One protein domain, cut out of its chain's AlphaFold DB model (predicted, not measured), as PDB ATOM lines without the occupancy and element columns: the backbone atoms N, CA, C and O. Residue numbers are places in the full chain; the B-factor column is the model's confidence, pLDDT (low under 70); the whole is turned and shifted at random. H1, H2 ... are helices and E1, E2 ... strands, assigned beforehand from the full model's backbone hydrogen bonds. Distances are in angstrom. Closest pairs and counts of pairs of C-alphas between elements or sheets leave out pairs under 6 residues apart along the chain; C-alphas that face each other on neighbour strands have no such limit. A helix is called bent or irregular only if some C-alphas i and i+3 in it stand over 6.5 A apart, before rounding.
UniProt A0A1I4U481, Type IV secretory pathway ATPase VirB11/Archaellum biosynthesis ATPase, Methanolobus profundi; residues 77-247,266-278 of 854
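AT A GLANCE: This is residues 77 to 247 and 266 to 278 of the 854 residues of the protein "Type IV secretory pathway ATPase VirB11/Archaellum biosynthesis ATPase" of Methanolobus profundi (UniProt A0A1I4U481). A long, up-and-down bundle of four helices, H3 to H6, extends from a small head, a twisted sheet of five strands with H1 and H2 over one face, between the sheet and the bundle. The bundle makes most of the length; H5 slants against the others. The 184 printed residues include six named helices and five named strands, along the chain E1 E2 H1 E3 E4 H2 H3 H4 H5 H6 E5. The mixed sheet has the order E1 E2 E3 E4 E5, and the class is mixed, helices and strands. The whole is loose, with a radius of gyration of the C-alphas of 19.8 A, and elongated, spanning 63 by 33 by 28 A.

HOW THE PARTS SIT: E1, residues 80 to 84, and E2, residues 89 to 94, form an antiparallel hairpin, with N 81 and O 92 2.8 A apart. E2, H1, residues 107 to 119, and E3, residues 125 to 129, form a strand-helix-strand unit, two parallel neighbours with a helix between, its crossover right-handed; N 93 and O 127 are 2.8 A apart. E3 and E4, residues 133 to 137, form a hairpin, with N 136 and O 126 at 2.8 A. E5, residues 275 to 277, is antiparallel to E4, with N 135 and O 275 at 2.9 A. H1 and H2, residues 138 to 148, are on the sheet, giving two layers, helices on one face; they touch about perpendicular at 82 degrees, closest at C-alphas 114 and 148, 4.6 A. H3, residues 150 to 159, is irregular, C-alphas 156 and 159 being 7.0 A apart; it forms a helical hairpin with H4, residues 170 to 190, closest at C-alphas 151 and 188, 5.0 A. H4 and H5, residues 192 to 209, form another, closest at C-alphas 188 and 195, 5.4 A. H5 and H6, residues 219 to 243, form a third at a tilt of 36 degrees, only just steep, closest at C-alphas 196 and 237, 5.3 A. H6 has a kink of 38 degrees near residue 236; its residues 239 to 243 alone touch H2. Every O i to N i+4 pair is within hydrogen-bond range in H1, H2 and H5, but 2 of 6 in H3, with 4 of 7 O i to N i+3 pairs, 15 of 17 in H4 and 18 of 21 in H6.

IN THESE COORDINATES: E1 begins at C-alpha 80 (151.941, 211.986, 190.932). H4 measures 30.7 A, H5 26.0 A and H6 35.9 A, ending at C-alpha 243 (137.556, 203.832, 210.645).

THE WHOLE: Residues 248 to 265 are not printed; C-alphas 247 and 266 are 15.2 A apart. E2 to H1 is a long link. Confidence is under 70 in 35 residues, among them 162 to 170 and 208 to 220.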
ATOM      1  N   ILE A  77     150.892 203.317 186.539       79.50
ATOM      2  CA  ILE A  77     150.500 204.046 187.744       79.50
ATOM      3  C   ILE A  77     150.247 205.504 187.345       79.50
ATOM      4  O   ILE A  77     151.004 206.076 186.563       79.50
ATOM      5  N   CYS A  78     149.197 206.118 187.901       86.56
ATOM      6  CA  CYS A  78     148.890 207.527 187.657       86.56
ATOM      7  C   CYS A  78     150.103 208.432 187.957       86.56
ATOM      8  O   CYS A  78     150.789 208.210 188.960       86.56
ATOM      9  N   PRO A  79     150.359 209.477 187.148       87.81
ATOM     10  CA  PRO A  79     151.404 210.447 187.451       87.81
ATOM     11  C   PRO A  79     151.099 211.149 188.780       87.81
ATOM     12  O   PRO A  79     149.961 211.522 189.052       87.81
ATOM     13  N   TYR A  80     152.108 211.332 189.632       91.19
ATOM     14  CA  TYR A  80     151.941 211.986 190.932       91.19
ATOM     15  C   TYR A  80     153.192 212.766 191.341       91.19
ATOM     16  O   TYR A  80     154.274 212.598 190.773       91.19
ATOM     17  N   ARG A  81     153.043 213.649 192.330       89.69
ATOM     18  CA  ARG A  81     154.132 214.414 192.948       89.69
ATOM     19  C   ARG A  81     154.016 214.344 194.465       89.69
ATOM     20  O   ARG A  81     152.919 214.443 195.002       89.69
ATOM     21  N   SER A  82     155.152 214.240 195.142       88.69
ATOM     22  CA  SER A  82     155.258 214.269 196.603       88.69
ATOM     23  C   SER A  82     155.979 215.559 197.000       88.69
ATOM     24  O   SER A  82     157.098 215.814 196.546       88.69
ATOM     25  N   ARG A  83     155.319 216.427 197.772       84.06
ATOM     26  CA  ARG A  83     155.881 217.694 198.268       84.06
ATOM     27  C   ARG A  83     156.018 217.644 199.781       84.06
ATOM     28  O   ARG A  83     155.102 217.215 200.474       84.06
ATOM     29  N   VAL A  84     157.149 218.137 200.277       79.12
ATOM     30  CA  VAL A  84     157.436 218.258 201.709       79.12
ATOM     31  C   VAL A  84     157.552 219.740 202.055       79.12
ATOM     32  O   VAL A  84     158.370 220.452 201.473       79.12
ATOM     33  N   SER A  85     156.709 220.199 202.973       73.06
ATOM     34  CA  SER A  85     156.769 221.512 203.617       73.06
ATOM     35  C   SER A  85     157.460 221.391 204.987       73.06
ATOM     36  O   SER A  85     157.803 220.286 205.411       73.06
ATOM     37  N   LYS A  86     157.673 222.509 205.703       57.09
ATOM     38  CA  LYS A  86     158.322 222.494 207.033       57.09
ATOM     39  C   LYS A  86     157.648 221.529 208.020       57.09
ATOM     40  O   LYS A  86     158.363 220.924 208.811       57.09
ATOM     41  N   ASN A  87     156.323 221.379 207.946       58.88
ATOM     42  CA  ASN A  87     155.531 220.605 208.905       58.88
ATOM     43  C   ASN A  87     154.552 219.621 208.252       58.88
ATOM     44  O   ASN A  87     153.751 219.056 208.982       58.88
ATOM     45  N   SER A  88     154.567 219.454 206.923       74.69
ATOM     46  CA  SER A  88     153.601 218.580 206.258       74.69
ATOM     47  C   SER A  88     154.081 217.947 204.965       74.69
ATOM     48  O   SER A  88     154.887 218.514 204.224       74.69
ATOM     49  N   ARG A  89     153.561 216.752 204.670       84.88
ATOM     50  CA  ARG A  89     153.773 216.055 203.396       84.88
ATOM     51  C   ARG A  89     152.461 215.920 202.636       84.88
ATOM     52  O   ARG A  89     151.493 215.383 203.171       84.88
ATOM     53  N   THR A  90     152.485 216.309 201.366       86.62
ATOM     54  CA  THR A  90     151.345 216.206 200.452       86.62
ATOM     55  C   THR A  90     151.704 215.341 199.253       86.62
ATOM     56  O   THR A  90     152.697 215.607 198.571       86.62
ATOM     57  N   ILE A  91     150.874 214.340 198.970       90.75
ATOM     58  CA  ILE A  91     150.920 213.567 197.726       90.75
ATOM     59  C   ILE A  91     149.814 214.087 196.814       90.75
ATOM     60  O   ILE A  91     148.645 214.064 197.181       90.75
ATOM     61  N   THR A  92     150.166 214.536 195.615       87.81
ATOM     62  CA  THR A  92     149.213 214.996 194.600       87.81
ATOM     63  C   THR A  92     149.257 214.057 193.409       87.81
ATOM     64  O   THR A  92     150.286 213.965 192.742       87.81
ATOM     65  N   ILE A  93     148.150 213.376 193.131       90.88
ATOM     66  CA  ILE A  93     147.974 212.531 191.948       90.88
ATOM     67  C   ILE A  93     147.381 213.402 190.842       90.88
ATOM     68  O   ILE A  93     146.329 214.013 191.029       90.88
ATOM     69  N   ASP A  94     148.080 213.499 189.717       85.69
ATOM     70  CA  ASP A  94     147.691 214.326 188.580       85.69
ATOM     71  C   ASP A  94     146.704 213.560 187.696       85.69
ATOM     72  O   ASP A  94     147.062 212.624 186.981       85.69
ATOM     73  N   CYS A  95     145.436 213.948 187.780       84.38
ATOM     74  CA  CYS A  95     144.340 213.333 187.045       84.38
ATOM     75  C   CYS A  95     143.758 214.264 185.970       84.38
ATOM     76  O   CYS A  95     142.661 213.992 185.477       84.38
ATOM     77  N   LYS A  96     144.435 215.369 185.623       77.31
ATOM     78  CA  LYS A  96     143.886 216.406 184.728       77.31
ATOM     79  C   LYS A  96     143.559 215.880 183.331       77.31
ATOM     80  O   LYS A  96     142.530 216.256 182.776       77.31
ATOM     81  N   ASP A  97     144.389 214.968 182.830       75.56
ATOM     82  CA  ASP A  97     144.250 214.323 181.520       75.56
ATOM     83  C   ASP A  97     143.800 212.850 181.638       75.56
ATOM     84  O   ASP A  97     144.071 212.034 180.759       75.56
ATOM     85  N   CYS A  98     143.167 212.474 182.757       79.75
ATOM     86  CA  CYS A  98     142.727 211.102 183.015       79.75
ATOM     87  C   CYS A  98     141.261 210.885 182.606       79.75
ATOM     88  O   CYS A  98     140.372 211.604 183.070       79.75
ATOM     89  N   ASP A  99     141.006 209.840 181.811       77.38
ATOM     90  CA  ASP A  99     139.657 209.443 181.369       77.38
ATOM     91  C   ASP A  99     138.816 208.773 182.479       77.38
ATOM     92  O   ASP A  99     137.605 208.611 182.333       77.38
ATOM     93  N   LEU A 100     139.435 208.381 183.601       80.69
ATOM     94  CA  LEU A 100     138.754 207.747 184.739       80.69
ATOM     95  C   LEU A 100     138.050 208.777 185.631       80.69
ATOM     96  O   LEU A 100     138.319 209.976 185.563       80.69
ATOM     97  N   ALA A 101     137.174 208.326 186.533       73.88
ATOM     98  CA  ALA A 101     136.407 209.212 187.418       73.88
ATOM     99  C   ALA A 101     137.270 210.030 188.403       73.88
ATOM    100  O   ALA A 101     136.809 211.056 188.900       73.88
ATOM    101  N   SER A 102     138.521 209.617 188.654       82.62
ATOM    102  CA  SER A 102     139.412 210.200 189.676       82.62
ATOM    103  C   SER A 102     138.781 210.185 191.068       82.62
ATOM    104  O   SER A 102     138.829 211.166 191.807       82.62
ATOM    105  N   SER A 103     138.154 209.061 191.394       82.62
ATOM    106  CA  SER A 103     137.368 208.845 192.603       82.62
ATOM    107  C   SER A 103     137.718 207.490 193.202       82.62
ATOM    108  O   SER A 103     138.166 206.588 192.488       82.62
ATOM    109  N   PHE A 104     137.491 207.335 194.505       84.50
ATOM    110  CA  PHE A 104     137.585 206.027 195.145       84.50
ATOM    111  C   PHE A 104     136.456 205.075 194.736       84.50
ATOM    112  O   PHE A 104     136.566 203.894 195.031       84.50
ATOM    113  N   ASP A 105     135.420 205.517 194.021       82.88
ATOM    114  CA  ASP A 105     134.374 204.624 193.495       82.88
ATOM    115  C   ASP A 105     134.835 203.847 192.250       82.88
ATOM    116  O   ASP A 105     134.358 202.739 191.985       82.88
ATOM    117  N   ASP A 106     135.845 204.355 191.537       85.50
ATOM    118  CA  ASP A 106     136.449 203.689 190.381       85.50
ATOM    119  C   ASP A 106     137.535 202.684 190.809       85.50
ATOM    120  O   ASP A 106     138.487 203.015 191.519       85.50
ATOM    121  N   GLU A 107     137.408 201.428 190.367       85.31
ATOM    122  CA  GLU A 107     138.314 200.339 190.760       85.31
ATOM    123  C   GLU A 107     139.765 200.573 190.321       85.31
ATOM    124  O   GLU A 107     140.702 200.250 191.060       85.31
ATOM    125  N   GLN A 108     139.971 201.138 189.131       85.75
ATOM    126  CA  GLN A 108     141.307 201.375 188.603       85.75
ATOM    127  C   GLN A 108     141.969 202.557 189.319       85.75
ATOM    128  O   GLN A 108     143.150 202.473 189.673       85.75
ATOM    129  N   CYS A 109     141.206 203.614 189.619       88.00
ATOM    130  CA  CYS A 109     141.658 204.703 190.484       88.00
ATOM    131  C   CYS A 109     142.067 204.182 191.866       88.00
ATOM    132  O   CYS A 109     143.184 204.475 192.296       88.00
ATOM    133  N   ARG A 110     141.241 203.357 192.533       89.81
ATOM    134  CA  ARG A 110     141.582 202.761 193.842       89.81
ATOM    135  C   ARG A 110     142.909 202.014 193.805       89.81
ATOM    136  O   ARG A 110     143.786 202.285 194.623       89.81
ATOM    137  N   LYS A 111     143.082 201.108 192.835       86.81
ATOM    138  CA  LYS A 111     144.321 200.323 192.682       86.81
ATOM    139  C   LYS A 111     145.543 201.222 192.527       86.81
ATOM    140  O   LYS A 111     146.554 200.998 193.197       86.81
ATOM    141  N   ASN A 112     145.448 202.247 191.682       89.50
ATOM    142  CA  ASN A 112     146.544 203.184 191.454       89.50
ATOM    143  C   ASN A 112     146.859 204.004 192.711       89.50
ATOM    144  O   ASN A 112     148.022 204.077 193.104       89.50
ATOM    145  N   ILE A 113     145.841 204.550 193.381       90.50
ATOM    146  CA  ILE A 113     145.998 205.335 194.614       90.50
ATOM    147  C   ILE A 113     146.648 204.488 195.712       90.50
ATOM    148  O   ILE A 113     147.667 204.895 196.269       90.50
ATOM    149  N   PHE A 114     146.119 203.295 195.999       90.88
ATOM    150  CA  PHE A 114     146.672 202.413 197.032       90.88
ATOM    151  C   PHE A 114     148.122 202.028 196.733       90.88
ATOM    152  O   PHE A 114     148.968 202.088 197.623       90.88
ATOM    153  N   THR A 115     148.431 201.730 195.469       89.25
ATOM    154  CA  THR A 115     149.800 201.417 195.042       89.25
ATOM    155  C   THR A 115     150.752 202.599 195.255       89.25
ATOM    156  O   THR A 115     151.895 202.390 195.660       89.25
ATOM    157  N   ILE A 116     150.313 203.835 194.995       90.75
ATOM    158  CA  ILE A 116     151.115 205.048 195.234       90.75
ATOM    159  C   ILE A 116     151.351 205.241 196.736       90.75
ATOM    160  O   ILE A 116     152.493 205.406 197.161       90.75
ATOM    161  N   LEU A 117     150.296 205.155 197.550       90.69
ATOM    162  CA  LEU A 117     150.374 205.359 198.999       90.69
ATOM    163  C   LEU A 117     151.243 204.320 199.715       90.69
ATOM    164  O   LEU A 117     151.877 204.646 200.710       90.69
ATOM    165  N   GLN A 118     151.294 203.081 199.221       87.69
ATOM    166  CA  GLN A 118     152.184 202.048 199.764       87.69
ATOM    167  C   GLN A 118     153.661 202.267 199.400       87.69
ATOM    168  O   GLN A 118     154.540 201.739 200.081       87.69
ATOM    169  N   LYS A 119     153.950 203.006 198.321       88.62
ATOM    170  CA  LYS A 119     155.319 203.290 197.857       88.62
ATOM    171  C   LYS A 119     155.916 204.546 198.488       88.62
ATOM    172  O   LYS A 119     157.136 204.644 198.597       88.62
ATOM    173  N   GLU A 120     155.075 205.490 198.889       88.81
ATOM    174  CA  GLU A 120     155.484 206.758 199.484       88.81
ATOM    175  C   GLU A 120     155.417 206.718 201.022       88.81
ATOM    176  O   GLU A 120     154.543 206.070 201.594       88.81
ATOM    177  N   PRO A 121     156.307 207.430 201.735       85.44
ATOM    178  CA  PRO A 121     156.141 207.636 203.171       85.44
ATOM    179  C   PRO A 121     154.839 208.379 203.489       85.44
ATOM    180  O   PRO A 121     154.408 209.229 202.708       85.44
ATOM    181  N   VAL A 122     154.274 208.093 204.669       86.06
ATOM    182  CA  VAL A 122     152.973 208.612 205.120       86.06
ATOM    183  C   VAL A 122     152.887 210.125 204.921       86.06
ATOM    184  O   VAL A 122     153.676 210.898 205.466       86.06
ATOM    185  N   ALA A 123     151.928 210.516 204.095       87.44
ATOM    186  CA  ALA A 123     151.523 211.888 203.864       87.44
ATOM    187  C   ALA A 123     150.411 212.301 204.829       87.44
ATOM    188  O   ALA A 123     149.598 211.478 205.245       87.44
ATOM    189  N   GLU A 124     150.359 213.593 205.122       84.81
ATOM    190  CA  GLU A 124     149.290 214.223 205.902       84.81
ATOM    191  C   GLU A 124     148.126 214.669 205.007       84.81
ATOM    192  O   GLU A 124     147.015 214.882 205.489       84.81
ATOM    193  N   ARG A 125     148.373 214.766 203.692       86.19
ATOM    194  CA  ARG A 125     147.383 215.126 202.674       86.19
ATOM    195  C   ARG A 125     147.561 214.294 201.406       86.19
ATOM    196  O   ARG A 125     148.677 214.153 200.897       86.19
ATOM    197  N   LEU A 126     146.448 213.805 200.868       89.56
ATOM    198  CA  LEU A 126     146.351 213.224 199.529       89.56
ATOM    199  C   LEU A 126     145.424 214.086 198.674       89.56
ATOM    200  O   LEU A 126     144.261 214.247 199.021       89.56
ATOM    201  N   THR A 127     145.910 214.578 197.539       86.31
ATOM    202  CA  THR A 127     145.126 215.369 196.587       86.31
ATOM    203  C   THR A 127     144.923 214.586 195.297       86.31
ATOM    204  O   THR A 127     145.897 214.197 194.648       86.31
ATOM    205  N   LEU A 128     143.671 214.401 194.881       88.19
ATOM    206  CA  LEU A 128     143.325 213.950 193.532       88.19
ATOM    207  C   LEU A 128     143.079 215.186 192.665       88.19
ATOM    208  O   LEU A 128     142.054 215.856 192.791       88.19
ATOM    209  N   SER A 129     144.042 215.514 191.808       81.12
ATOM    210  CA  SER A 129     144.017 216.715 190.970       81.12
ATOM    211  C   SER A 129     143.290 216.432 189.655       81.12
ATOM    212  O   SER A 129     143.934 216.185 188.634       81.12
ATOM    213  N   LYS A 130     141.951 216.466 189.664       78.56
ATOM    214  CA  LYS A 130     141.133 216.560 188.440       78.56
ATOM    215  C   LYS A 130     140.713 218.025 188.220       78.56
ATOM    216  O   LYS A 130     141.448 218.935 188.583       78.56
ATOM    217  N   LEU A 131     139.559 218.266 187.599       66.00
ATOM    218  CA  LEU A 131     138.989 219.610 187.456       66.00
ATOM    219  C   LEU A 131     138.630 220.252 188.781       66.00
ATOM    220  O   LEU A 131     138.943 221.413 188.994       66.00
ATOM    221  N   TYR A 132     137.999 219.478 189.653       70.31
ATOM    222  CA  TYR A 132     137.958 219.779 191.067       70.31
ATOM    223  C   TYR A 132     139.100 219.020 191.725       70.31
ATOM    224  O   TYR A 132     139.305 217.832 191.449       70.31
ATOM    225  N   GLU A 133     139.841 219.706 192.582       79.19
ATOM    226  CA  GLU A 133     140.816 219.033 193.424       79.19
ATOM    227  C   GLU A 133     140.089 218.481 194.650       79.19
ATOM    228  O   GLU A 133     139.310 219.196 195.287       79.19
ATOM    229  N   ARG A 134     140.312 217.193 194.938       82.75
ATOM    230  CA  ARG A 134     139.791 216.520 196.133       82.75
ATOM    231  C   ARG A 134     140.930 216.235 197.090       82.75
ATOM    232  O   ARG A 134     141.789 215.410 196.776       82.75
ATOM    233  N   ASP A 135     140.911 216.888 198.242       82.88
ATOM    234  CA  ASP A 135     141.876 216.654 199.309       82.88
ATOM    235  C   ASP A 135     141.296 215.698 200.352       82.88
ATOM    236  O   ASP A 135     140.209 215.915 200.887       82.88
ATOM    237  N   TYR A 136     142.062 214.668 200.685       85.06
ATOM    238  CA  TYR A 136     141.798 213.744 201.779       85.06
ATOM    239  C   TYR A 136     142.838 213.975 202.871       85.06
ATOM    240  O   TYR A 136     144.044 213.946 202.613       85.06
ATOM    241  N   GLU A 137     142.362 214.180 204.095       80.69
ATOM    242  CA  GLU A 137     143.182 214.451 205.276       80.69
ATOM    243  C   GLU A 137     142.622 213.716 206.501       80.69
ATOM    244  O   GLU A 137     141.515 213.164 206.463       80.69
ATOM    245  N   SER A 138     143.374 213.750 207.604       79.56
ATOM    246  CA  SER A 138     142.928 213.300 208.928       79.56
ATOM    247  C   SER A 138     142.303 211.893 208.889       79.56
ATOM    248  O   SER A 138     142.871 210.978 208.293       79.56
ATOM    249  N   ARG A 139     141.111 211.712 209.478       75.75
ATOM    250  CA  ARG A 139     140.424 210.416 209.581       75.75
ATOM    251  C   ARG A 139     140.170 209.750 208.224       75.75
ATOM    252  O   ARG A 139     140.320 208.536 208.118       75.75
ATOM    253  N   SER A 140     139.813 210.517 207.190       79.56
ATOM    254  CA  SER A 140     139.592 209.968 205.845       79.56
ATOM    255  C   SER A 140     140.889 209.394 205.278       79.56
ATOM    256  O   SER A 140     140.900 208.285 204.748       79.56
ATOM    257  N   LEU A 141     142.000 210.121 205.423       87.00
ATOM    258  CA  LEU A 141     143.299 209.667 204.937       87.00
ATOM    259  C   LEU A 141     143.827 208.466 205.734       87.00
ATOM    260  O   LEU A 141     144.353 207.525 205.142       87.00
ATOM    261  N   GLU A 142     143.626 208.442 207.053       84.50
ATOM    262  CA  GLU A 142     143.923 207.272 207.890       84.50
ATOM    263  C   GLU A 142     143.151 206.030 207.426       84.50
ATOM    264  O   GLU A 142     143.748 204.964 207.248       84.50
ATOM    265  N   ALA A 143     141.847 206.169 207.164       84.69
ATOM    266  CA  ALA A 143     141.023 205.090 206.624       84.69
ATOM    267  C   ALA A 143     141.543 204.615 205.256       84.69
ATOM    268  O   ALA A 143     141.657 203.410 205.023       84.69
ATOM    269  N   ILE A 144     141.941 205.539 204.375       89.75
ATOM    270  CA  ILE A 144     142.543 205.220 203.071       89.75
ATOM    271  C   ILE A 144     143.840 204.416 203.238       89.75
ATOM    272  O   ILE A 144     144.013 203.410 202.552       89.75
ATOM    273  N   TYR A 145     144.734 204.790 204.159       91.19
ATOM    274  CA  TYR A 145     145.955 204.017 204.425       91.19
ATOM    275  C   TYR A 145     145.659 202.627 204.999       91.19
ATOM    276  O   TYR A 145     146.319 201.651 204.626       91.19
ATOM    277  N   LEU A 146     144.671 202.511 205.892       88.25
ATOM    278  CA  LEU A 146     144.238 201.217 206.423       88.25
ATOM    279  C   LEU A 146     143.702 200.308 205.313       88.25
ATOM    280  O   LEU A 146     144.058 199.129 205.286       88.25
ATOM    281  N   MET A 147     142.910 200.863 204.391       89.75
ATOM    282  CA  MET A 147     142.398 200.166 203.210       89.75
ATOM    283  C   MET A 147     143.520 199.755 202.254       89.75
ATOM    284  O   MET A 147     143.591 198.589 201.876       89.75
ATOM    285  N   ALA A 148     144.432 200.674 201.925       90.25
ATOM    286  CA  ALA A 148     145.562 200.408 201.040       90.25
ATOM    287  C   ALA A 148     146.430 199.253 201.564       90.25
ATOM    288  O   ALA A 148     146.790 198.354 200.813       90.25
ATOM    289  N   GLY A 149     146.707 199.231 202.872       89.31
ATOM    290  CA  GLY A 149     147.514 198.194 203.516       89.31
ATOM    291  C   GLY A 149     146.768 196.907 203.888       89.31
ATOM    292  O   GLY A 149     147.383 196.021 204.488       89.31
ATOM    293  N   LEU A 150     145.464 196.781 203.599       89.75
ATOM    294  CA  LEU A 150     144.668 195.622 204.027       89.75
ATOM    295  C   LEU A 150     145.208 194.325 203.420       89.75
ATOM    296  O   LEU A 150     145.450 193.362 204.146       89.75
ATOM    297  N   LYS A 151     145.446 194.315 202.105       89.31
ATOM    298  CA  LYS A 151     145.959 193.144 201.387       89.31
ATOM    299  C   LYS A 151     147.258 192.627 201.999       89.31
ATOM    300  O   LYS A 151     147.340 191.446 202.315       89.31
ATOM    301  N   ASP A 152     148.231 193.505 202.237       89.12
ATOM    302  CA  ASP A 152     149.536 193.121 202.788       89.12
ATOM    303  C   ASP A 152     149.418 192.486 204.175       89.12
ATOM    304  O   ASP A 152     150.109 191.512 204.480       89.12
ATOM    305  N   LYS A 153     148.493 192.990 204.999       89.19
ATOM    306  CA  LYS A 153     148.202 192.426 206.323       89.19
ATOM    307  C   LYS A 153     147.475 191.084 206.250       89.19
ATOM    308  O   LYS A 153     147.592 190.295 207.185       89.19
ATOM    309  N   LEU A 154     146.741 190.816 205.168       89.25
ATOM    310  CA  LEU A 154     146.037 189.551 204.958       89.25
ATOM    311  C   LEU A 154     146.906 188.478 204.280       89.25
ATOM    312  O   LEU A 154     146.662 187.293 204.501       89.25
ATOM    313  N   ILE A 155     147.958 188.845 203.530       88.31
ATOM    314  CA  ILE A 155     148.875 187.904 202.846       88.31
ATOM    315  C   ILE A 155     149.327 186.714 203.719       88.31
ATOM    316  O   ILE A 155     149.323 185.596 203.189       88.31
ATOM    317  N   PRO A 156     149.685 186.875 205.013       88.88
ATOM    318  CA  PRO A 156     150.094 185.753 205.862       88.88
ATOM    319  C   PRO A 156     149.074 184.602 205.924       88.88
ATOM    320  O   PRO A 156     149.467 183.441 206.024       88.88
ATOM    321  N   TYR A 157     147.780 184.896 205.776       86.88
ATOM    322  CA  TYR A 157     146.693 183.914 205.846       86.88
ATOM    323  C   TYR A 157     146.406 183.215 204.511       86.88
ATOM    324  O   TYR A 157     145.659 182.239 204.470       86.88
ATOM    325  N   ARG A 158     147.028 183.648 203.404       81.31
ATOM    326  CA  ARG A 158     146.772 183.118 202.048       81.31
ATOM    327  C   ARG A 158     146.978 181.608 201.953       81.31
ATOM    328  O   ARG A 158     146.274 180.933 201.209       81.31
ATOM    329  N   ASN A 159     147.966 181.105 202.687       76.56
ATOM    330  CA  ASN A 159     148.346 179.697 202.712       76.56
ATOM    331  C   ASN A 159     147.948 179.014 204.028       76.56
ATOM    332  O   ASN A 159     148.521 177.972 204.357       76.56
ATOM    333  N   ALA A 160     147.017 179.592 204.797       77.38
ATOM    334  CA  ALA A 160     146.504 178.955 206.001       77.38
ATOM    335  C   ALA A 160     145.968 177.560 205.639       77.38
ATOM    336  O   ALA A 160     145.188 177.403 204.697       77.38
ATOM    337  N   LYS A 161     146.417 176.534 206.370       71.44
ATOM    338  CA  LYS A 161     145.987 175.137 206.194       71.44
ATOM    339  C   LYS A 161     145.124 174.718 207.386       71.44
ATOM    340  O   LYS A 161     145.606 174.005 208.262       71.44
ATOM    341  N   PRO A 162     143.860 175.165 207.445       61.75
ATOM    342  CA  PRO A 162     142.957 174.826 208.543       61.75
ATOM    343  C   PRO A 162     142.530 173.346 208.530       61.75
ATOM    344  O   PRO A 162     142.062 172.843 209.543       61.75
ATOM    345  N   VAL A 163     142.701 172.633 207.408       69.44
ATOM    346  CA  VAL A 163     142.257 171.239 207.239       69.44
ATOM    347  C   VAL A 163     143.310 170.250 207.750       69.44
ATOM    348  O   VAL A 163     144.466 170.282 207.327       69.44
ATOM    349  N   GLN A 164     142.907 169.351 208.649       64.94
ATOM    350  CA  GLN A 164     143.737 168.256 209.156       64.94
ATOM    351  C   GLN A 164     143.925 167.127 208.131       64.94
ATOM    352  O   GLN A 164     143.048 166.843 207.320       64.94
ATOM    353  N   VAL A 165     145.051 166.410 208.244       61.09
ATOM    354  CA  VAL A 165     145.376 165.230 207.414       61.09
ATOM    355  C   VAL A 165     144.395 164.068 207.646       61.09
ATOM    356  O   VAL A 165     144.209 163.241 206.764       61.09
ATOM    357  N   THR A 166     143.743 164.016 208.811       59.03
ATOM    358  CA  THR A 166     142.781 162.971 209.202       59.03
ATOM    359  C   THR A 166     141.328 163.296 208.835       59.03
ATOM    360  O   THR A 166     140.430 162.564 209.240       59.03
ATOM    361  N   CYS A 167     141.073 164.390 208.109       66.94
ATOM    362  CA  CYS A 167     139.733 164.745 207.645       66.94
ATOM    363  C   CYS A 167     139.261 163.761 206.560       66.94
ATOM    364  O   CYS A 167     139.969 163.534 205.579       66.94
ATOM    365  N   SER A 168     138.060 163.199 206.721       64.62
ATOM    366  CA  SER A 168     137.479 162.201 205.811       64.62
ATOM    367  C   SER A 168     137.203 162.738 204.397       64.62
ATOM    368  O   SER A 168     137.175 161.955 203.452       64.62
ATOM    369  N   ASP A 169     137.091 164.062 204.241       69.81
ATOM    370  CA  ASP A 169     136.842 164.765 202.970       69.81
ATOM    371  C   ASP A 169     137.907 165.865 202.715       69.81
ATOM    372  O   ASP A 169     137.634 166.959 202.207       69.81
ATOM    373  N   SER A 170     139.159 165.601 203.126       69.19
ATOM    374  CA  SER A 170     140.244 166.595 203.210       69.19
ATOM    375  C   SER A 170     140.538 167.335 201.900       69.19
ATOM    376  O   SER A 170     140.927 168.503 201.931       69.19
ATOM    377  N   SER A 171     140.381 166.673 200.750       72.94
ATOM    378  CA  SER A 171     140.606 167.273 199.428       72.94
ATOM    379  C   SER A 171     139.572 168.356 199.126       72.94
ATOM    380  O   SER A 171     139.948 169.477 198.786       72.94
ATOM    381  N   ARG A 172     138.287 168.053 199.335       76.94
ATOM    382  CA  ARG A 172     137.169 168.969 199.095       76.94
ATOM    383  C   ARG A 172     137.206 170.171 200.039       76.94
ATOM    384  O   ARG A 172     137.122 171.304 199.575       76.94
ATOM    385  N   CYS A 173     137.402 169.947 201.340       72.62
ATOM    386  CA  CYS A 173     137.487 171.037 202.320       72.62
ATOM    387  C   CYS A 173     138.704 171.942 202.080       72.62
ATOM    388  O   CYS A 173     138.615 173.161 202.222       72.62
ATOM    389  N   SER A 174     139.851 171.363 201.703       76.88
ATOM    390  CA  SER A 174     141.046 172.155 201.406       76.88
ATOM    391  C   SER A 174     140.858 173.006 200.152       76.88
ATOM    392  O   SER A 174     141.365 174.125 200.110       76.88
ATOM    393  N   GLU A 175     140.156 172.495 199.140       79.62
ATOM    394  CA  GLU A 175     139.856 173.231 197.912       79.62
ATOM    395  C   GLU A 175     138.844 174.359 198.157       79.62
ATOM    396  O   GLU A 175     139.065 175.482 197.707       79.62
ATOM    397  N   GLU A 176     137.797 174.102 198.943       78.88
ATOM    398  CA  GLU A 176     136.793 175.098 199.330       78.88
ATOM    399  C   GLU A 176     137.417 176.253 200.130       78.88
ATOM    400  O   GLU A 176     137.254 177.421 199.771       78.88
ATOM    401  N   HIS A 177     138.215 175.950 201.161       79.69
ATOM    402  CA  HIS A 177     138.879 176.976 201.972       79.69
ATOM    403  C   HIS A 177     139.926 177.754 201.164       79.69
ATOM    404  O   HIS A 177     140.012 178.977 201.283       79.69
ATOM    405  N   ALA A 178     140.696 177.075 200.305       81.12
ATOM    406  CA  ALA A 178     141.634 177.741 199.402       81.12
ATOM    407  C   ALA A 178     140.912 178.637 198.383       81.12
ATOM    408  O   ALA A 178     141.430 179.697 198.032       81.12
ATOM    409  N   GLY A 179     139.721 178.237 197.929       82.44
ATOM    410  CA  GLY A 179     138.838 179.044 197.091       82.44
ATOM    411  C   GLY A 179     138.402 180.326 197.795       82.44
ATOM    412  O   GLY A 179     138.635 181.410 197.265       82.44
ATOM    413  N   ILE A 180     137.870 180.212 199.016       84.75
ATOM    414  CA  ILE A 180     137.444 181.358 199.837       84.75
ATOM    415  C   ILE A 180     138.614 182.315 200.096       84.75
ATOM    416  O   ILE A 180     138.492 183.519 199.869       84.75
ATOM    417  N   MET A 181     139.767 181.784 200.516       85.69
ATOM    418  CA  MET A 181     140.964 182.592 200.764       85.69
ATOM    419  C   MET A 181     141.440 183.293 199.492       85.69
ATOM    420  O   MET A 181     141.805 184.463 199.547       85.69
ATOM    421  N   ARG A 182     141.389 182.632 198.331       84.81
ATOM    422  CA  ARG A 182     141.725 183.263 197.047       84.81
ATOM    423  C   ARG A 182     140.783 184.426 196.736       84.81
ATOM    424  O   ARG A 182     141.272 185.509 196.442       84.81
ATOM    425  N   THR A 183     139.471 184.247 196.892       85.81
ATOM    426  CA  THR A 183     138.491 185.323 196.663       85.81
ATOM    427  C   THR A 183     138.702 186.506 197.609       85.81
ATOM    428  O   THR A 183     138.662 187.652 197.163       85.81
ATOM    429  N   ILE A 184     138.986 186.253 198.892       86.75
ATOM    430  CA  ILE A 184     139.324 187.306 199.862       86.75
ATOM    431  C   ILE A 184     140.586 188.060 199.423       86.75
ATOM    432  O   ILE A 184     140.593 189.287 199.407       86.75
ATOM    433  N   MET A 185     141.644 187.350 199.020       86.88
ATOM    434  CA  MET A 185     142.905 187.974 198.597       86.88
ATOM    435  C   MET A 185     142.751 188.792 197.314       86.88
ATOM    436  O   MET A 185     143.298 189.896 197.229       86.88
ATOM    437  N   ASP A 186     142.002 188.280 196.342       83.69
ATOM    438  CA  ASP A 186     141.754 188.961 195.071       83.69
ATOM    439  C   ASP A 186     140.933 190.241 195.294       83.69
ATOM    440  O   ASP A 186     141.275 191.293 194.750       83.69
ATOM    441  N   SER A 187     139.929 190.189 196.178       84.81
ATOM    442  CA  SER A 187     139.128 191.360 196.550       84.81
ATOM    443  C   SER A 187     139.905 192.355 197.420       84.81
ATOM    444  O   SER A 187     139.743 193.556 197.241       84.81
ATOM    445  N   SER A 188     140.796 191.904 198.311       85.56
ATOM    446  CA  SER A 188     141.439 192.756 199.332       85.56
ATOM    447  C   SER A 188     142.256 193.930 198.796       85.56
ATOM    448  O   SER A 188     142.421 194.922 199.499       85.56
ATOM    449  N   GLY A 189     142.778 193.828 197.569       79.62
ATOM    450  CA  GLY A 189     143.530 194.912 196.927       79.62
ATOM    451  C   GLY A 189     142.703 195.798 195.995       79.62
ATOM    452  O   GLY A 189     143.129 196.907 195.693       79.62
ATOM    453  N   ALA A 190     141.558 195.313 195.508       79.88
ATOM    454  CA  ALA A 190     140.703 196.030 194.558       79.88
ATOM    455  C   ALA A 190     139.501 196.698 195.245       79.88
ATOM    456  O   ALA A 190     139.093 197.800 194.873       79.88
ATOM    457  N   ASP A 191     138.950 196.025 196.253       86.00
ATOM    458  CA  ASP A 191     137.787 196.440 197.027       86.00
ATOM    459  C   ASP A 191     137.931 195.989 198.505       86.00
ATOM    460  O   ASP A 191     137.435 194.926 198.918       86.00
ATOM    461  N   PRO A 192     138.672 196.766 199.319       87.81
ATOM    462  CA  PRO A 192     138.850 196.502 200.745       87.81
ATOM    463  C   PRO A 192     137.540 196.460 201.541       87.81
ATOM    464  O   PRO A 192     137.406 195.612 202.423       87.81
ATOM    465  N   LEU A 193     136.558 197.314 201.226       84.38
ATOM    466  CA  LEU A 193     135.274 197.347 201.945       84.38
ATOM    467  C   LEU A 193     134.464 196.072 201.702       84.38
ATOM    468  O   LEU A 193     134.011 195.432 202.654       84.38
ATOM    469  N   LYS A 194     134.380 195.627 200.442       84.38
ATOM    470  CA  LYS A 194     133.783 194.333 200.085       84.38
ATOM    471  C   LYS A 194     134.467 193.172 200.795       84.38
ATOM    472  O   LYS A 194     133.806 192.246 201.257       84.38
ATOM    473  N   THR A 195     135.788 193.240 200.937       87.38
ATOM    474  CA  THR A 195     136.570 192.220 201.645       87.38
ATOM    475  C   THR A 195     136.207 192.147 203.127       87.38
ATOM    476  O   THR A 195     136.006 191.050 203.646       87.38
ATOM    477  N   CYS A 196     136.075 193.295 203.797       85.81
ATOM    478  CA  CYS A 196     135.654 193.354 205.199       85.81
ATOM    479  C   CYS A 196     134.259 192.734 205.374       85.81
ATOM    480  O   CYS A 196     134.076 191.847 206.207       85.81
ATOM    481  N   TYR A 197     133.312 193.110 204.509       83.12
ATOM    482  CA  TYR A 197     131.961 192.545 204.502       83.12
ATOM    483  C   TYR A 197     131.949 191.025 204.274       83.12
ATOM    484  O   TYR A 197     131.231 190.292 204.955       83.12
ATOM    485  N   MET A 198     132.758 190.529 203.332       83.88
ATOM    486  CA  MET A 198     132.879 189.094 203.065       83.88
ATOM    487  C   MET A 198     133.377 188.319 204.283       83.88
ATOM    488  O   MET A 198     132.821 187.265 204.586       83.88
ATOM    489  N   ILE A 199     134.402 188.825 204.978       86.06
ATOM    490  CA  ILE A 199     134.947 188.186 206.184       86.06
ATOM    491  C   ILE A 199     133.870 188.113 207.273       86.06
ATOM    492  O   ILE A 199     133.624 187.029 207.802       86.06
ATOM    493  N   ASP A 200     133.162 189.215 207.541       83.75
ATOM    494  CA  ASP A 200     132.072 189.247 208.525       83.75
ATOM    495  C   ASP A 200     130.948 188.257 208.173       83.75
ATOM    496  O   ASP A 200     130.489 187.492 209.024       83.75
ATOM    497  N   LYS A 201     130.536 188.190 206.899       82.50
ATOM    498  CA  LYS A 201     129.496 187.246 206.456       82.50
ATOM    499  C   LYS A 201     129.935 185.791 206.524       82.50
ATOM    500  O   LYS A 201     129.112 184.931 206.833       82.50
ATOM    501  N   LEU A 202     131.204 185.499 206.251       85.00
ATOM    502  CA  LEU A 202     131.755 184.151 206.394       85.00
ATOM    503  C   LEU A 202     131.794 183.714 207.860       85.00
ATOM    504  O   LEU A 202     131.529 182.544 208.139       85.00
ATOM    505  N   ILE A 203     132.061 184.633 208.792       84.25
ATOM    506  CA  ILE A 203     131.959 184.369 210.232       84.25
ATOM    507  C   ILE A 203     130.505 184.082 210.611       84.25
ATOM    508  O   ILE A 203     130.228 183.005 211.134       84.25
ATOM    509  N   GLU A 204     129.559 184.962 210.256       81.31
ATOM    510  CA  GLU A 204     128.127 184.750 210.538       81.31
ATOM    511  C   GLU A 204     127.613 183.416 209.966       81.31
ATOM    512  O   GLU A 204     126.817 182.712 210.592       81.31
ATOM    513  N   TYR A 205     128.037 183.064 208.750       80.56
ATOM    514  CA  TYR A 205     127.659 181.814 208.099       80.56
ATOM    515  C   TYR A 205     128.235 180.592 208.822       80.56
ATOM    516  O   TYR A 205     127.536 179.584 208.982       80.56
ATOM    517  N   ASN A 206     129.488 180.675 209.279       74.25
ATOM    518  CA  ASN A 206     130.112 179.608 210.050       74.25
ATOM    519  C   ASN A 206     129.471 179.454 211.440       74.25
ATOM    520  O   ASN A 206     129.191 178.330 211.842       74.25
ATOM    521  N   GLU A 207     129.108 180.540 212.114       74.88
ATOM    522  CA  GLU A 207     128.402 180.478 213.402       74.88
ATOM    523  C   GLU A 207     126.985 179.886 213.268       74.88
ATOM    524  O   GLU A 207     126.566 179.057 214.074       74.88
ATOM    525  N   LYS A 208     126.225 180.250 212.223       69.12
ATOM    526  CA  LYS A 208     124.850 179.738 212.030       69.12
ATOM    527  C   LYS A 208     124.791 178.256 211.671       69.12
ATOM    528  O   LYS A 208     123.836 177.575 212.036       69.12
ATOM    529  N   LYS A 209     125.782 177.743 210.943       64.19
ATOM    530  CA  LYS A 209     125.855 176.314 210.608       64.19
ATOM    531  C   LYS A 209     126.245 175.444 211.816       64.19
ATOM    532  O   LYS A 209     125.914 174.266 211.798       64.19
ATOM    533  N   ASP A 210     126.842 176.003 212.873       56.97
ATOM    534  CA  ASP A 210     127.091 175.268 214.129       56.97
ATOM    535  C   ASP A 210     125.789 174.957 214.902       56.97
ATOM    536  O   ASP A 210     125.760 174.063 215.745       56.97
ATOM    537  N   LEU A 211     124.683 175.645 214.583       52.41
ATOM    538  CA  LEU A 211     123.359 175.423 215.184       52.41
ATOM    539  C   LEU A 211     122.535 174.317 214.490       52.41
ATOM    540  O   LEU A 211     121.552 173.848 215.066       52.41
ATOM    541  N   HIS A 212     122.913 173.879 213.283       50.94
ATOM    542  CA  HIS A 212     122.193 172.864 212.501       50.94
ATOM    543  C   HIS A 212     123.077 171.610 212.314       50.94
ATOM    544  O   HIS A 212     124.016 171.605 211.527       50.94
ATOM    545  N   GLN A 213     122.771 170.562 213.087       51.59
ATOM    546  CA  GLN A 213     123.569 169.363 213.421       51.59
ATOM    547  C   GLN A 213     123.927 168.375 212.272       51.59
ATOM    548  O   GLN A 213     123.933 167.169 212.501       51.59
ATOM    549  N   ASP A 214     124.279 168.827 211.066       53.25
ATOM    550  CA  ASP A 214     124.658 167.952 209.928       53.25
ATOM    551  C   ASP A 214     126.169 167.991 209.606       53.25
ATOM    552  O   ASP A 214     126.583 168.046 208.446       53.25
ATOM    553  N   ILE A 215     127.033 167.999 210.628       59.47
ATOM    554  CA  ILE A 215     128.495 168.030 210.448       59.47
ATOM    555  C   ILE A 215     129.114 166.776 211.071       59.47
ATOM    556  O   ILE A 215     128.891 166.477 212.242       59.47
ATOM    557  N   GLN A 216     129.912 166.042 210.287       64.38
ATOM    558  CA  GLN A 216     130.662 164.880 210.773       64.38
ATOM    559  C   GLN A 216     131.652 165.310 211.881       64.38
ATOM    560  O   GLN A 216     132.330 166.329 211.707       64.38
ATOM    561  N   PRO A 217     131.791 164.558 212.992       62.56
ATOM    562  CA  PRO A 217     132.640 164.935 214.130       62.56
ATOM    563  C   PRO A 217     134.099 165.237 213.755       62.56
ATOM    564  O   PRO A 217     134.715 166.128 214.335       62.56
ATOM    565  N   GLU A 218     134.646 164.545 212.750       62.31
ATOM    566  CA  GLU A 218     136.025 164.748 212.277       62.31
ATOM    567  C   GLU A 218     136.239 166.100 211.566       62.31
ATOM    568  O   GLU A 218     137.362 166.603 211.505       62.31
ATOM    569  N   CYS A 219     135.169 166.725 211.058       68.69
ATOM    570  CA  CYS A 219     135.218 168.008 210.352       68.69
ATOM    571  C   CYS A 219     135.103 169.224 211.289       68.69
ATOM    572  O   CYS A 219     135.400 170.344 210.864       68.69
ATOM    573  N   MET A 220     134.709 169.028 212.556       69.88
ATOM    574  CA  MET A 220     134.549 170.120 213.528       69.88
ATOM    575  C   MET A 220     135.873 170.832 213.837       69.88
ATOM    576  O   MET A 220     135.899 172.056 213.919       69.88
ATOM    577  N   ASP A 221     136.984 170.097 213.937       72.75
ATOM    578  CA  ASP A 221     138.304 170.684 214.219       72.75
ATOM    579  C   ASP A 221     138.840 171.512 213.035       72.75
ATOM    580  O   ASP A 221     139.337 172.624 213.209       72.75
ATOM    581  N   CYS A 222     138.656 171.019 211.803       73.94
ATOM    582  CA  CYS A 222     139.044 171.740 210.583       73.94
ATOM    583  C   CYS A 222     138.274 173.059 210.424       73.94
ATOM    584  O   CYS A 222     138.813 174.066 209.962       73.94
ATOM    585  N   ARG A 223     136.996 173.041 210.810       76.12
ATOM    586  CA  ARG A 223     136.109 174.201 210.805       76.12
ATOM    587  C   ARG A 223     136.468 175.188 211.914       76.12
ATOM    588  O   ARG A 223     136.564 176.371 211.624       76.12
ATOM    589  N   GLY A 224     136.751 174.713 213.130       76.00
ATOM    590  CA  GLY A 224     137.211 175.551 214.243       76.00
ATOM    591  C   GLY A 224     138.469 176.346 213.893       76.00
ATOM    592  O   GLY A 224     138.483 177.564 214.031       76.00
ATOM    593  N   ARG A 225     139.479 175.689 213.306       80.94
ATOM    594  CA  ARG A 225     140.710 176.351 212.829       80.94
ATOM    595  C   ARG A 225     140.463 177.359 211.713       80.94
ATOM    596  O   ARG A 225     141.141 178.383 211.630       80.94
ATOM    597  N   PHE A 226     139.517 177.066 210.824       83.75
ATOM    598  CA  PHE A 226     139.127 178.014 209.785       83.75
ATOM    599  C   PHE A 226     138.419 179.230 210.386       83.75
ATOM    600  O   PHE A 226     138.755 180.353 210.021       83.75
ATOM    601  N   SER A 227     137.520 179.022 211.349       82.69
ATOM    602  CA  SER A 227     136.873 180.100 212.099       82.69
ATOM    603  C   SER A 227     137.890 180.952 212.862       82.69
ATOM    604  O   SER A 227     137.826 182.170 212.758       82.69
ATOM    605  N   GLU A 228     138.871 180.356 213.546       85.06
ATOM    606  CA  GLU A 228     139.983 181.085 214.183       85.06
ATOM    607  C   GLU A 228     140.739 181.956 213.175       85.06
ATOM    608  O   GLU A 228     140.917 183.151 213.407       85.06
ATOM    609  N   THR A 229     141.089 181.396 212.012       87.25
ATOM    610  CA  THR A 229     141.737 182.150 210.928       87.25
ATOM    611  C   THR A 229     140.864 183.325 210.470       87.25
ATOM    612  O   THR A 229     141.356 184.439 210.291       87.25
ATOM    613  N   LEU A 230     139.555 183.108 210.302       87.38
ATOM    614  CA  LEU A 230     138.618 184.170 209.934       87.38
ATOM    615  C   LEU A 230     138.503 185.240 211.029       87.38
ATOM    616  O   LEU A 230     138.455 186.418 210.691       87.38
ATOM    617  N   TYR A 231     138.506 184.880 212.316       87.62
ATOM    618  CA  TYR A 231     138.489 185.846 213.423       87.62
ATOM    619  C   TYR A 231     139.781 186.666 213.500       87.62
ATOM    620  O   TYR A 231     139.723 187.877 213.729       87.62
ATOM    621  N   GLU A 232     140.940 186.049 213.267       88.75
ATOM    622  CA  GLU A 232     142.223 186.756 213.182       88.75
ATOM    623  C   GLU A 232     142.223 187.753 212.019       88.75
ATOM    624  O   GLU A 232     142.547 188.929 212.208       88.75
ATOM    625  N   MET A 233     141.764 187.327 210.839       89.00
ATOM    626  CA  MET A 233     141.558 188.220 209.695       89.00
ATOM    627  C   MET A 233     140.539 189.319 210.014       89.00
ATOM    628  O   MET A 233     140.762 190.474 209.644       89.00
ATOM    629  N   ASN A 234     139.477 189.002 210.762       88.69
ATOM    630  CA  ASN A 234     138.470 189.983 211.139       88.69
ATOM    631  C   ASN A 234     139.017 191.046 212.093       88.69
ATOM    632  O   ASN A 234     138.707 192.224 211.972       88.69
ATOM    633  N   SER A 235     139.913 190.679 213.008       87.06
ATOM    634  CA  SER A 235     140.578 191.655 213.883       87.06
ATOM    635  C   SER A 235     141.360 192.726 213.099       87.06
ATOM    636  O   SER A 235     141.537 193.853 213.573       87.06
ATOM    637  N   ILE A 236     141.803 192.391 211.881       87.62
ATOM    638  CA  ILE A 236     142.486 193.295 210.954       87.62
ATOM    639  C   ILE A 236     141.466 194.109 210.152       87.62
ATOM    640  O   ILE A 236     141.598 195.334 210.104       87.62
ATOM    641  N   SER A 237     140.454 193.470 209.551       85.00
ATOM    642  CA  SER A 237     139.422 194.169 208.765       85.00
ATOM    643  C   SER A 237     138.561 195.094 209.615       85.00
ATOM    644  O   SER A 237     138.206 196.177 209.163       85.00
ATOM    645  N   LYS A 238     138.303 194.750 210.877       83.06
ATOM    646  CA  LYS A 238     137.507 195.569 211.795       83.06
ATOM    647  C   LYS A 238     138.101 196.959 212.014       83.06
ATOM    648  O   LYS A 238     137.357 197.922 212.108       83.06
ATOM    649  N   LYS A 239     139.431 197.103 211.966       83.44
ATOM    650  CA  LYS A 239     140.082 198.428 211.999       83.44
ATOM    651  C   LYS A 239     139.683 199.298 210.801       83.44
ATOM    652  O   LYS A 239     139.521 200.504 210.961       83.44
ATOM    653  N   VAL A 240     139.515 198.698 209.621       82.06
ATOM    654  CA  VAL A 240     139.012 199.385 208.421       82.06
ATOM    655  C   VAL A 240     137.533 199.741 208.611       82.06
ATOM    656  O   VAL A 240     137.167 200.903 208.425       82.06
ATOM    657  N   SER A 241     136.705 198.792 209.058       73.88
ATOM    658  CA  SER A 241     135.265 199.000 209.291       73.88
ATOM    659  C   SER A 241     134.962 200.075 210.346       73.88
ATOM    660  O   SER A 241     134.099 200.927 210.132       73.88
ATOM    661  N   ASP A 242     135.712 200.096 211.451       74.12
ATOM    662  CA  ASP A 242     135.592 201.096 212.520       74.12
ATOM    663  C   ASP A 242     136.022 202.493 212.033       74.12
ATOM    664  O   ASP A 242     135.398 203.508 212.363       74.12
ATOM    665  N   SER A 243     137.069 202.562 211.201       69.19
ATOM    666  CA  SER A 243     137.556 203.832 210.645       69.19
ATOM    667  C   SER A 243     136.580 204.467 209.646       69.19
ATOM    668  O   SER A 243     136.505 205.693 209.583       69.19
ATOM    669  N   THR A 244     135.786 203.646 208.948       61.66
ATOM    670  CA  THR A 244     134.829 204.043 207.896       61.66
ATOM    671  C   THR A 244     133.374 204.132 208.378       61.66
ATOM    672  O   THR A 244     132.484 204.401 207.579       61.66
ATOM    673  N   CYS A 245     133.109 203.950 209.681       53.91
ATOM    674  CA  CYS A 245     131.762 203.990 210.275       53.91
ATOM    675  C   CYS A 245     130.755 202.984 209.669       53.91
ATOM    676  O   CYS A 245     129.546 203.200 209.755       53.91
ATOM    677  N   LEU A 246     131.210 201.852 209.116       50.09
ATOM    678  CA  LEU A 246     130.335 200.839 208.497       50.09
ATOM    679  C   LEU A 246     129.318 200.195 209.469       50.09
ATOM    680  O   LEU A 246     128.356 199.567 209.035       50.09
ATOM    681  N   HIS A 247     129.493 200.355 210.783       41.06
ATOM    682  CA  HIS A 247     128.689 199.677 211.805       41.06
ATOM    683  C   HIS A 247     127.431 200.434 212.288       41.06
ATOM    684  O   HIS A 247     126.733 199.926 213.163       41.06
ATOM    685  N   ASN A 266     128.624 200.451 196.764       55.19
ATOM    686  CA  ASN A 266     130.093 200.457 196.655       55.19
ATOM    687  C   ASN A 266     130.645 201.899 196.585       55.19
ATOM    688  O   ASN A 266     131.628 202.181 195.903       55.19
ATOM    689  N   ASN A 267     129.971 202.815 197.274       68.25
ATOM    690  CA  ASN A 267     130.207 204.239 197.275       68.25
ATOM    691  C   ASN A 267     131.196 204.565 198.399       68.25
ATOM    692  O   ASN A 267     130.824 204.769 199.557       68.25
ATOM    693  N   TYR A 268     132.480 204.539 198.058       76.50
ATOM    694  CA  TYR A 268     133.580 204.935 198.927       76.50
ATOM    695  C   TYR A 268     133.472 206.414 199.312       76.50
ATOM    696  O   TYR A 268     133.819 206.770 200.438       76.50
ATOM    697  N   GLU A 269     132.965 207.265 198.417       70.19
ATOM    698  CA  GLU A 269     132.811 208.710 198.655       70.19
ATOM    699  C   GLU A 269     131.827 209.012 199.801       70.19
ATOM    700  O   GLU A 269     132.013 209.985 200.526       70.19
ATOM    701  N   LYS A 270     130.850 208.131 200.063       68.88
ATOM    702  CA  LYS A 270     129.956 208.235 201.234       68.88
ATOM    703  C   LYS A 270     130.709 208.190 202.571       68.88
ATOM    704  O   LYS A 270     130.287 208.810 203.545       68.88
ATOM    705  N   TYR A 271     131.802 207.431 202.639       69.44
ATOM    706  CA  TYR A 271     132.562 207.203 203.875       69.44
ATOM    707  C   TYR A 271     133.840 208.044 203.939       69.44
ATOM    708  O   TYR A 271     134.346 208.338 205.025       69.44
ATOM    709  N   LEU A 272     134.371 208.432 202.780       73.44
ATOM    710  CA  LEU A 272     135.578 209.233 202.646       73.44
ATOM    711  C   LEU A 272     135.213 210.689 202.386       73.44
ATOM    712  O   LEU A 272     135.063 211.120 201.246       73.44
ATOM    713  N   ARG A 273     135.146 211.483 203.453       69.56
ATOM    714  CA  ARG A 273     134.960 212.930 203.313       69.56
ATOM    715  C   ARG A 273     136.202 213.547 202.685       69.56
ATOM    716  O   ARG A 273     137.299 213.392 203.234       69.56
ATOM    717  N   SER A 274     136.013 214.252 201.574       76.12
ATOM    718  CA  SER A 274     137.044 215.055 200.924       76.12
ATOM    719  C   SER A 274     136.713 216.538 201.020       76.12
ATOM    720  O   SER A 274     135.547 216.936 201.071       76.12
ATOM    721  N   TYR A 275     137.753 217.364 201.043       73.88
ATOM    722  CA  TYR A 275     137.600 218.776 200.751       73.88
ATOM    723  C   TYR A 275     137.631 218.969 199.247       73.88
ATOM    724  O   TYR A 275     138.511 218.437 198.568       73.88
ATOM    725  N   VAL A 276     136.708 219.772 198.740       75.31
ATOM    726  CA  VAL A 276     136.667 220.128 197.323       75.31
ATOM    727  C   VAL A 276     137.245 221.528 197.163       75.31
ATOM    728  O   VAL A 276     137.091 222.367 198.056       75.31
ATOM    729  N   ARG A 277     137.904 221.798 196.033       78.69
ATOM    730  CA  ARG A 277     138.179 223.167 195.571       78.69
ATOM    731  C   ARG A 277     138.165 223.285 194.043       78.69
ATOM    732  O   ARG A 277     138.646 222.375 193.360       78.69
ATOM    733  N   PRO A 278     137.643 224.398 193.489       79.56
ATOM    734  CA  PRO A 278     137.860 224.770 192.096       79.56
ATOM    735  C   PRO A 278     139.359 224.949 191.813       79.56
ATOM    736  O   PRO A 278     140.088 225.396 192.695       79.56
TER     737      PRO A 278